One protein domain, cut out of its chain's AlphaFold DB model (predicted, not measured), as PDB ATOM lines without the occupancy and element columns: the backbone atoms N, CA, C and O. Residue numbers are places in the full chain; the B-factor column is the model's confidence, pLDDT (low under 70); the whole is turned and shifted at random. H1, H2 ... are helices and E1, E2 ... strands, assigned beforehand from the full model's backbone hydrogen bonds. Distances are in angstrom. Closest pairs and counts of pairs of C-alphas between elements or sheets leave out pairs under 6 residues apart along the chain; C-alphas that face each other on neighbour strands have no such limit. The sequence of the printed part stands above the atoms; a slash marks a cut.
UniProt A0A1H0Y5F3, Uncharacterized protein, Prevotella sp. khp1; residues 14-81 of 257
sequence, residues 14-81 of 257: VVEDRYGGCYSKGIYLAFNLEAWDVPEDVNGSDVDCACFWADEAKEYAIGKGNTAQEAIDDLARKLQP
ATOM      1  N   VAL A  14     -52.579 -18.146 -10.634       94.38
ATOM      2  CA  VAL A  14     -52.785 -17.430  -9.373       94.38
ATOM      3  C   VAL A  14     -52.228 -18.269  -8.239       94.38
ATOM      4  O   VAL A  14     -52.575 -19.442  -8.110       94.38
ATOM      5  N   VAL A  15     -51.390 -17.656  -7.411       93.88
ATOM      6  CA  VAL A  15     -50.786 -18.289  -6.237       93.88
ATOM      7  C   VAL A  15     -51.067 -17.460  -4.988       93.88
ATOM      8  O   VAL A  15     -51.224 -16.237  -5.055       93.88
ATOM      9  N   GLU A  16     -51.152 -18.133  -3.846       93.94
ATOM     10  CA  GLU A  16     -51.130 -17.480  -2.537       93.94
ATOM     11  C   GLU A  16     -49.673 -17.180  -2.164       93.94
ATOM     12  O   GLU A  16     -48.795 -18.028  -2.331       93.94
ATOM     13  N   ASP A  17     -49.406 -15.962  -1.701       91.00
ATOM     14  CA  ASP A  17     -48.070 -15.529  -1.307       91.00
ATOM     15  C   ASP A  17     -47.649 -16.226  -0.011       91.00
ATOM     16  O   ASP A  17     -48.277 -16.056   1.040       91.00
ATOM     17  N   ARG A  18     -46.542 -16.974  -0.066       89.50
ATOM     18  CA  ARG A  18     -46.007 -17.732   1.076       89.50
ATOM     19  C   ARG A  18     -45.795 -16.882   2.335       89.50
ATOM     20  O   ARG A  18     -45.956 -17.394   3.442       89.50
ATOM     21  N   TYR A  19     -45.424 -15.611   2.182       89.06
ATOM     22  CA  TYR A  19     -45.113 -14.704   3.289       89.06
ATOM     23  C   TYR A  19     -46.241 -13.699   3.564       89.06
ATOM     24  O   TYR A  19     -46.008 -12.673   4.212       89.06
ATOM     25  N   GLY A  20     -47.457 -13.968   3.075       86.94
ATOM     26  CA  GLY A  20     -48.636 -13.128   3.292       86.94
ATOM     27  C   GLY A  20     -48.452 -11.680   2.825       86.94
ATOM     28  O   GLY A  20     -49.035 -10.764   3.402       86.94
ATOM     29  N   GLY A  21     -47.589 -11.454   1.834       86.62
ATOM     30  CA  GLY A  21     -47.302 -10.137   1.281       86.62
ATOM     31  C   GLY A  21     -46.166  -9.376   1.957       86.62
ATOM     32  O   GLY A  21     -45.991  -8.190   1.663       86.62
ATOM     33  N   CYS A  22     -45.371 -10.001   2.833       89.56
ATOM     34  CA  CYS A  22     -44.239  -9.334   3.491       89.56
ATOM     35  C   CYS A  22     -43.302  -8.652   2.471       89.56
ATOM     36  O   CYS A  22     -43.023  -7.446   2.576       89.56
ATOM     37  N   TYR A  23     -42.919  -9.407   1.435       88.06
ATOM     38  CA  TYR A  23     -42.065  -8.959   0.334       88.06
ATOM     39  C   TYR A  23     -42.879  -8.434  -0.852       88.06
ATOM     40  O   TYR A  23     -42.680  -7.304  -1.297       88.06
ATOM     41  N   SER A  24     -43.854  -9.218  -1.318       87.94
ATOM     42  CA  SER A  24     -44.616  -8.921  -2.533       87.94
ATOM     43  C   SER A  24     -45.603  -7.764  -2.386       87.94
ATOM     44  O   SER A  24     -45.928  -7.116  -3.384       87.94
ATOM     45  N   LYS A  25     -46.041  -7.462  -1.155       90.06
ATOM     46  CA  LYS A  25     -47.133  -6.533  -0.808       90.06
ATOM     47  C   LYS A  25     -48.531  -6.984  -1.258       90.06
ATOM     48  O   LYS A  25     -49.430  -6.150  -1.319       90.06
ATOM     49  N   GLY A  26     -48.729  -8.273  -1.543       90.56
ATOM     50  CA  GLY A  26     -50.042  -8.874  -1.804       90.56
ATOM     51  C   GLY A  26     -50.163 -10.256  -1.160       90.56
ATOM     52  O   GLY A  26     -49.172 -10.960  -1.028       90.56
ATOM     53  N   ILE A  27     -51.374 -10.637  -0.749       94.50
ATOM     54  CA  ILE A  27     -51.660 -11.980  -0.206       94.50
ATOM     55  C   ILE A  27     -51.853 -12.983  -1.351       94.50
ATOM     56  O   ILE A  27     -51.519 -14.154  -1.225       94.50
ATOM     57  N   TYR A  28     -52.359 -12.511  -2.488       96.44
ATOM     58  CA  TYR A  28     -52.484 -13.266  -3.724       96.44
ATOM     59  C   TYR A  28     -51.693 -12.586  -4.831       96.44
ATOM     60  O   TYR A  28     -51.651 -11.353  -4.924       96.44
ATOM     61  N   LEU A  29     -51.114 -13.417  -5.690       95.69
ATOM     62  CA  LEU A  29     -50.319 -13.012  -6.837       95.69
ATOM     63  C   LEU A  29     -50.893 -13.643  -8.099       95.69
ATOM     64  O   LEU A  29     -51.210 -14.831  -8.107       95.69
ATOM     65  N   ALA A  30     -51.014 -12.854  -9.159       95.50
ATOM     66  CA  ALA A  30     -51.451 -13.321 -10.467       95.50
ATOM     67  C   ALA A  30     -50.338 -13.102 -11.496       95.50
ATOM     68  O   ALA A  30     -49.805 -11.997 -11.613       95.50
ATOM     69  N   PHE A  31     -50.031 -14.145 -12.260       93.25
ATOM     70  CA  PHE A  31     -49.008 -14.172 -13.300       93.25
ATOM     71  C   PHE A  31     -49.651 -14.492 -14.649       93.25
ATOM     72  O   PHE A  31     -50.499 -15.382 -14.731       93.25
ATOM     73  N   ASN A  32     -49.210 -13.814 -15.711       92.06
ATOM     74  CA  ASN A  32     -49.554 -14.177 -17.091       92.06
ATOM     75  C   ASN A  32     -48.612 -15.279 -17.614       92.06
ATOM     76  O   ASN A  32     -47.886 -15.074 -18.584       92.06
ATOM     77  N   LEU A  33     -48.536 -16.386 -16.876       90.56
ATOM     78  CA  LEU A  33     -47.619 -17.508 -17.082       90.56
ATOM     79  C   LEU A  33     -48.363 -18.824 -16.850       90.56
ATOM     80  O   LEU A  33     -49.331 -18.868 -16.082       90.56
ATOM     81  N   GLU A  34     -47.892 -19.897 -17.484       91.25
ATOM     82  CA  GLU A  34     -48.312 -21.251 -17.126       91.25
ATOM     83  C   GLU A  34     -47.781 -21.608 -15.731       91.25
ATOM     84  O   GLU A  34     -46.791 -21.046 -15.258       91.25
ATOM     85  N   ALA A  35     -48.429 -22.552 -15.048       89.81
ATOM     86  CA  ALA A  35     -48.125 -22.828 -13.642       89.81
ATOM     87  C   ALA A  35     -46.681 -23.303 -13.401       89.81
ATOM     88  O   ALA A  35     -46.135 -23.069 -12.328       89.81
ATOM     89  N   TRP A  36     -46.069 -23.957 -14.393       90.56
ATOM     90  CA  TRP A  36     -44.677 -24.418 -14.346       90.56
ATOM     91  C   TRP A  36     -43.656 -23.337 -14.728       90.56
ATOM     92  O   TRP A  36     -42.467 -23.549 -14.521       90.56
ATOM     93  N   ASP A  37     -44.106 -22.204 -15.273       91.31
ATOM     94  CA  ASP A  37     -43.249 -21.069 -15.634       91.31
ATOM     95  C   ASP A  37     -43.222 -19.996 -14.529       91.31
ATOM     96  O   ASP A  37     -42.450 -19.041 -14.609       91.31
ATOM     97  N   VAL A  38     -44.053 -20.126 -13.484       91.00
ATOM     98  CA  VAL A  38     -44.003 -19.235 -12.316       91.00
ATOM     99  C   VAL A  38     -42.678 -19.454 -11.572       91.00
ATOM    100  O   VAL A  38     -42.409 -20.588 -11.173       91.00
ATOM    101  N   PRO A  39     -41.869 -18.399 -11.330       90.69
ATOM    102  CA  PRO A  39     -40.568 -18.549 -10.680       90.69
ATOM    103  C   PRO A  39     -40.685 -19.201  -9.300       90.69
ATOM    104  O   PRO A  39     -41.463 -18.751  -8.454       90.69
ATOM    105  N   GLU A  40     -39.889 -20.244  -9.054       87.50
ATOM    106  CA  GLU A  40     -39.908 -20.976  -7.780       87.50
ATOM    107  C   GLU A  40     -39.521 -20.071  -6.598       87.50
ATOM    108  O   GLU A  40     -40.070 -20.212  -5.500       87.50
ATOM    109  N   ASP A  41     -38.657 -19.081  -6.843       86.56
ATOM    110  CA  ASP A  41     -38.154 -18.128  -5.847       86.56
ATOM    111  C   ASP A  41     -39.248 -17.232  -5.250       86.56
ATOM    112  O   ASP A  41     -39.120 -16.774  -4.112       86.56
ATOM    113  N   VAL A  42     -40.390 -17.074  -5.939       84.62
ATOM    114  CA  VAL A  42     -41.600 -16.439  -5.378       84.62
ATOM    115  C   VAL A  42     -42.000 -17.113  -4.062       84.62
ATOM    116  O   VAL A  42     -42.405 -16.438  -3.114       84.62
ATOM    117  N   ASN A  43     -41.833 -18.436  -3.993       82.56
ATOM    118  CA  ASN A  43     -42.104 -19.273  -2.828       82.56
ATOM    119  C   ASN A  43     -40.821 -19.811  -2.169       82.56
ATOM    120  O   ASN A  43     -40.899 -20.751  -1.369       82.56
ATOM    121  N   GLY A  44     -39.660 -19.223  -2.467       83.56
ATOM    122  CA  GLY A  44     -38.349 -19.628  -1.959       83.56
ATOM    123  C   GLY A  44     -38.139 -19.371  -0.461       83.56
ATOM    124  O   GLY A  44     -39.063 -19.015   0.285       83.56
ATOM    125  N   SER A  45     -36.910 -19.589   0.018       88.25
ATOM    126  CA  SER A  45     -36.538 -19.229   1.396       88.25
ATOM    127  C   SER A  45     -36.592 -17.708   1.611       88.25
ATOM    128  O   SER A  45     -36.762 -16.955   0.655       88.25
ATOM    129  N   ASP A  46     -36.451 -17.231   2.852       87.62
ATOM    130  CA  ASP A  46     -36.471 -15.787   3.151       87.62
ATOM    131  C   ASP A  46     -35.473 -14.996   2.287       87.62
ATOM    132  O   ASP A  46     -35.763 -13.876   1.865       87.62
ATOM    133  N   VAL A  47     -34.295 -15.575   2.016       87.94
ATOM    134  CA  VAL A  47     -33.245 -14.942   1.204       87.94
ATOM    135  C   VAL A  47     -33.639 -14.932  -0.270       87.94
ATOM    136  O   VAL A  47     -33.592 -13.875  -0.893       87.94
ATOM    137  N   ASP A  48     -34.071 -16.075  -0.802       87.06
ATOM    138  CA  ASP A  48     -34.429 -16.215  -2.220       87.06
ATOM    139  C   ASP A  48     -35.630 -15.325  -2.564       87.06
ATOM    140  O   ASP A  48     -35.598 -14.558  -3.523       87.06
ATOM    141  N   CYS A  49     -36.648 -15.323  -1.698       86.81
ATOM    142  CA  CYS A  49     -37.835 -14.493  -1.862       86.81
ATOM    143  C   CYS A  49     -37.481 -12.997  -1.785       86.81
ATOM    144  O   CYS A  49     -37.940 -12.201  -2.607       86.81
ATOM    145  N   ALA A  50     -36.623 -12.591  -0.841       87.38
ATOM    146  CA  ALA A  50     -36.171 -11.203  -0.748       87.38
ATOM    147  C   ALA A  50     -35.388 -10.755  -1.993       87.38
ATOM    148  O   ALA A  50     -35.611  -9.641  -2.472       87.38
ATOM    149  N   CYS A  51     -34.501 -11.605  -2.520       88.00
ATOM    150  CA  CYS A  51     -33.743 -11.341  -3.744       88.00
ATOM    151  C   CYS A  51     -34.667 -11.211  -4.959       88.00
ATOM    152  O   CYS A  51     -34.616 -10.192  -5.653       88.00
ATOM    153  N   PHE A  52     -35.574 -12.172  -5.147       89.69
ATOM    154  CA  PHE A  52     -36.543 -12.160  -6.238       89.69
ATOM    155  C   PHE A  52     -37.358 -10.860  -6.252       89.69
ATOM    156  O   PHE A  52     -37.407 -10.152  -7.256       89.69
ATOM    157  N   TRP A  53     -37.952 -10.476  -5.116       89.81
ATOM    158  CA  TRP A  53     -38.787  -9.271  -5.043       89.81
ATOM    159  C   TRP A  53     -38.006  -7.958  -5.149       89.81
ATOM    160  O   TRP A  53     -38.594  -6.935  -5.514       89.81
ATOM    161  N   ALA A  54     -36.711  -7.960  -4.827       87.25
ATOM    162  CA  ALA A  54     -35.862  -6.780  -4.951       87.25
ATOM    163  C   ALA A  54     -35.459  -6.491  -6.404       87.25
ATOM    164  O   ALA A  54     -35.265  -5.316  -6.748       87.25
ATOM    165  N   ASP A  55     -35.345  -7.522  -7.249       84.69
ATOM    166  CA  ASP A  55     -34.818  -7.357  -8.605       84.69
ATOM    167  C   ASP A  55     -35.576  -8.130  -9.686       84.69
ATOM    168  O   ASP A  55     -36.211  -7.504 -10.534       84.69
ATOM    169  N   GLU A  56     -35.581  -9.457  -9.625       84.62
ATOM    170  CA  GLU A  56     -36.104 -10.329 -10.689       84.62
ATOM    171  C   GLU A  56     -37.603 -10.130 -10.945       84.62
ATOM    172  O   GLU A  56     -38.065 -10.145 -12.084       84.62
ATOM    173  N   ALA A  57     -38.380  -9.828  -9.902       84.44
ATOM    174  CA  ALA A  57     -39.813  -9.563 -10.003       84.44
ATOM    175  C   ALA A  57     -40.161  -8.392 -10.945       84.44
ATOM    176  O   ALA A  57     -41.309  -8.286 -11.378       84.44
ATOM    177  N   LYS A  58     -39.205  -7.502 -11.255       84.94
ATOM    178  CA  LYS A  58     -39.397  -6.371 -12.180       84.94
ATOM    179  C   LYS A  58     -39.553  -6.817 -13.633       84.94
ATOM    180  O   LYS A  58     -40.116  -6.065 -14.424       84.94
ATOM    181  N   GLU A  59     -39.072  -8.007 -13.976       84.31
ATOM    182  CA  GLU A  59     -39.168  -8.569 -15.328       84.31
ATOM    183  C   GLU A  59     -40.567  -9.125 -15.629       84.31
ATOM    184  O   GLU A  59     -40.916  -9.366 -16.784       84.31
ATOM    185  N   TYR A  60     -41.403  -9.273 -14.599       85.75
ATOM    186  CA  TYR A  60     -42.719  -9.884 -14.699       85.75
ATOM    187  C   TYR A  60     -43.833  -8.860 -14.471       85.75
ATOM    188  O   TYR A  60     -43.838  -8.082 -13.512       85.75
ATOM    189  N   ALA A  61     -44.873  -8.928 -15.300       87.19
ATOM    190  CA  ALA A  61     -46.153  -8.319 -14.969       87.19
ATOM    191  C   ALA A  61     -46.845  -9.189 -13.906       87.19
ATOM    192  O   ALA A  61     -47.496 -10.177 -14.236       87.19
ATOM    193  N   ILE A  62     -46.677  -8.834 -12.628       93.19
ATOM    194  CA  ILE A  62     -47.282  -9.555 -11.496       93.19
ATOM    195  C   ILE A  62     -48.412  -8.718 -10.902       93.19
ATOM    196  O   ILE A  62     -48.172  -7.619 -10.384       93.19
ATOM    197  N   GLY A  63     -49.640  -9.228 -10.957       94.31
ATOM    198  CA  GLY A  63     -50.788  -8.652 -10.260       94.31
ATOM    199  C   GLY A  63     -50.789  -9.006  -8.778       94.31
ATOM    200  O   GLY A  63     -50.387 -10.105  -8.408       94.31
ATOM    201  N   LYS A  64     -51.209  -8.072  -7.923       95.31
ATOM    202  CA  LYS A  64     -51.146  -8.197  -6.460       95.31
ATOM    203  C   LYS A  64     -52.487  -7.826  -5.834       95.31
ATOM    204  O   LYS A  64     -53.066  -6.806  -6.199       95.31
ATOM    205  N   GLY A  65     -52.958  -8.613  -4.869       94.88
ATOM    206  CA  GLY A  65     -54.223  -8.345  -4.178       94.88
ATOM    207  C   GLY A  65     -54.332  -9.022  -2.817       94.88
ATOM    208  O   GLY A  65     -53.556  -9.920  -2.497       94.88
ATOM    209  N   ASN A  66     -55.307  -8.607  -2.008       94.56
ATOM    210  CA  ASN A  66     -55.683  -9.326  -0.785       94.56
ATOM    211  C   ASN A  66     -56.613 -10.509  -1.084       94.56
ATOM    212  O   ASN A  66     -56.798 -11.383  -0.240       94.56
ATOM    213  N   THR A  67     -57.183 -10.549  -2.289       95.44
ATOM    214  CA  THR A  67     -57.949 -11.680  -2.818       95.44
ATOM    215  C   THR A  67     -57.417 -12.091  -4.189       95.44
ATOM    216  O   THR A  67     -56.821 -11.280  -4.902       95.44
ATOM    217  N   ALA A  68     -57.680 -13.337  -4.594       94.31
ATOM    218  CA  ALA A  68     -57.340 -13.825  -5.930       94.31
ATOM    219  C   ALA A  68     -57.911 -12.925  -7.041       94.31
ATOM    220  O   ALA A  68     -57.211 -12.606  -7.997       94.31
ATOM    221  N   GLN A  69     -59.158 -12.460  -6.894       91.62
ATOM    222  CA  GLN A  69     -59.783 -11.586  -7.887       91.62
ATOM    223  C   GLN A  69     -59.094 -10.219  -7.969       91.62
ATOM    224  O   GLN A  69     -58.866  -9.728  -9.067       91.62
ATOM    225  N   GLU A  70     -58.712  -9.627  -6.834       94.25
ATOM    226  CA  GLU A  70     -57.964  -8.363  -6.824       94.25
ATOM    227  C   GLU A  70     -56.600  -8.499  -7.508       94.25
ATOM    228  O   GLU A  70     -56.202  -7.608  -8.255       94.25
ATOM    229  N   ALA A  71     -55.903  -9.619  -7.295       94.19
ATOM    230  CA  ALA A  71     -54.634  -9.884  -7.963       94.19
ATOM    231  C   ALA A  71     -54.812 -10.004  -9.485       94.19
ATOM    232  O   ALA A  71     -54.029  -9.433 -10.242       94.19
ATOM    233  N   ILE A  72     -55.869 -10.685  -9.937       92.44
ATOM    234  CA  ILE A  72     -56.212 -10.808 -11.362       92.44
ATOM    235  C   ILE A  72     -56.573  -9.446 -11.959       92.44
ATOM    236  O   ILE A  72     -56.099  -9.112 -13.042       92.44
ATOM    237  N   ASP A  73     -57.374  -8.640 -11.263       89.12
ATOM    238  CA  ASP A  73     -57.766  -7.309 -11.731       89.12
ATOM    239  C   ASP A  73     -56.550  -6.368 -11.808       89.12
ATOM    240  O   ASP A  73     -56.410  -5.586 -12.751       89.12
ATOM    241  N   ASP A  74     -55.628  -6.456 -10.846       90.12
ATOM    242  CA  ASP A  74     -54.367  -5.716 -10.867       90.12
ATOM    243  C   ASP A  74     -53.455  -6.152 -12.024       90.12
ATOM    244  O   ASP A  74     -52.911  -5.298 -12.729       90.12
ATOM    245  N   LEU A  75     -53.348  -7.461 -12.277       90.81
ATOM    246  CA  LEU A  75     -52.644  -8.001 -13.441       90.81
ATOM    247  C   LEU A  75     -53.273  -7.490 -14.742       90.81
ATOM    248  O   LEU A  75     -52.568  -6.988 -15.611       90.81
ATOM    249  N   ALA A  76     -54.601  -7.543 -14.852       86.25
ATOM    250  CA  ALA A  76     -55.341  -7.072 -16.017       86.25
ATOM    251  C   ALA A  76     -55.062  -5.595 -16.319       86.25
ATOM    252  O   ALA A  76     -54.964  -5.213 -17.483       86.25
ATOM    253  N   ARG A  77     -54.928  -4.752 -15.286       82.00
ATOM    254  CA  ARG A  77     -54.537  -3.340 -15.446       82.00
ATOM    255  C   ARG A  77     -53.090  -3.186 -15.900       82.00
ATOM    256  O   ARG A  77     -52.818  -2.317 -16.713       82.00
ATOM    257  N   LYS A  78     -52.170  -4.007 -15.390       82.88
ATOM    258  CA  LYS A  78     -50.743  -3.965 -15.763       82.88
ATOM    259  C   LYS A  78     -50.475  -4.482 -17.174       82.88
ATOM    260  O   LYS A  78     -49.546  -4.013 -17.818       82.88
ATOM    261  N   LEU A  79     -51.287  -5.428 -17.648       79.19
ATOM    262  CA  LEU A  79     -51.241  -5.946 -19.017       79.19
ATOM    263  C   LEU A  79     -51.951  -5.034 -20.025       79.19
ATOM    264  O   LEU A  79     -51.796  -5.221 -21.231       79.19
ATOM    265  N   GLN A  80     -52.740  -4.055 -19.567       67.75
ATOM    266  CA  GLN A  80     -53.274  -3.042 -20.469       67.75
ATOM    267  C   GLN A  80     -52.126  -2.162 -20.977       67.75
ATOM    268  O   GLN A  80     -51.309  -1.702 -20.174       67.75
ATOM    269  N   PRO A  81     -52.062  -1.884 -22.293       56.06
ATOM    270  CA  PRO A  81     -51.149  -0.882 -22.820       56.06
ATOM    271  C   PRO A  81     -51.334   0.433 -22.061       56.06
ATOM    272  O   PRO A  81     -52.469   0.849 -21.818       56.06
TER     273      PRO A  81
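What this domain is: This is residues 14 to 81 of the 257 residues of an uncharacterized protein of Prevotella sp. khp1 (UniProt A0A1H0Y5F3). A small sheet of three antiparallel strands, E1, E2 and E3, has the longest helix, H4, packed slantwise over one face, while the short helices H1, H2 and H3 form a loosely joined run at the other end of the long axis. H1 grazes the sheet, and H2 and H3 stay off it. The printed part has 68 residues, with four named helices and three named strands in the order E1 E2 H1 H2 H3 E3 H4; the sheet's order is E1 - E2 - E3, and the class is mixed, helices and strands. The whole is compact, with a radius of gyration of the C-alphas of 11.0 A and spans of 32 by 21 by 21 A.

How they stand to each other: E2, residues 28 to 31, is the inner strand of the sheet, and its edge strands are E1, residues 14 to 16, and E3, residues 62 to 65. E1 and E2 are a hairpin, antiparallel at 150 degrees, with N 15 and O 29 within hydrogen-bond range at 2.9 A. E2 and E3 are antiparallel at 157 degrees, with N 30 and O 63 at 2.9 A and N 65 and O 28 at 3.0 A. H4, residues 68 to 78, is on the sheet at a height of 5.4 A, giving two layers, a helix on one face of a sheet. Of its C-alphas 7 fall on E3 and 2 on E2; it lies over E3, with E2 only just left out. It runs slantwise to the strands, at 44 degrees to E3 on the local plane; the closest C-alphas of the two are those of Gly 63 and Leu 75, 3.7 A apart. H1, residues 40 to 43, only grazes the sheet, with residues 42 to 43. H1 and H2, residues 46 to 54, touch, with the C-alphas of Asp 41 and Cys 49 closest at 5.4 A. H2 and H3, residues 56 to 59, are near each other and meet only through their link. H2 and H4 are apart. In H2 and H4 every O i to N i+4 pair is within hydrogen-bond range; H1 and H3 are too short for such a pair.

Where its parts are: E1 begins at C-alpha 14, (-52.785, -17.430, -9.373), and is 7.0 A long; E2 and E3 are 10.2 A each. H1 measures 5.7 A, H2 12.1 A and H3 5.8 A. H4 is 15.4 A long and ends at C-alpha 78, (-50.743, -3.965, -15.763).

The domain as a whole: The C-alphas of Ser 45 and Pro 81 are the two farthest apart, at 33.7 A. The printed part has no cut. The link from E1 to E2, 11 residues, is long. Mean pLDDT of the printed part is 88.7; residues 80 to 81 are under 70.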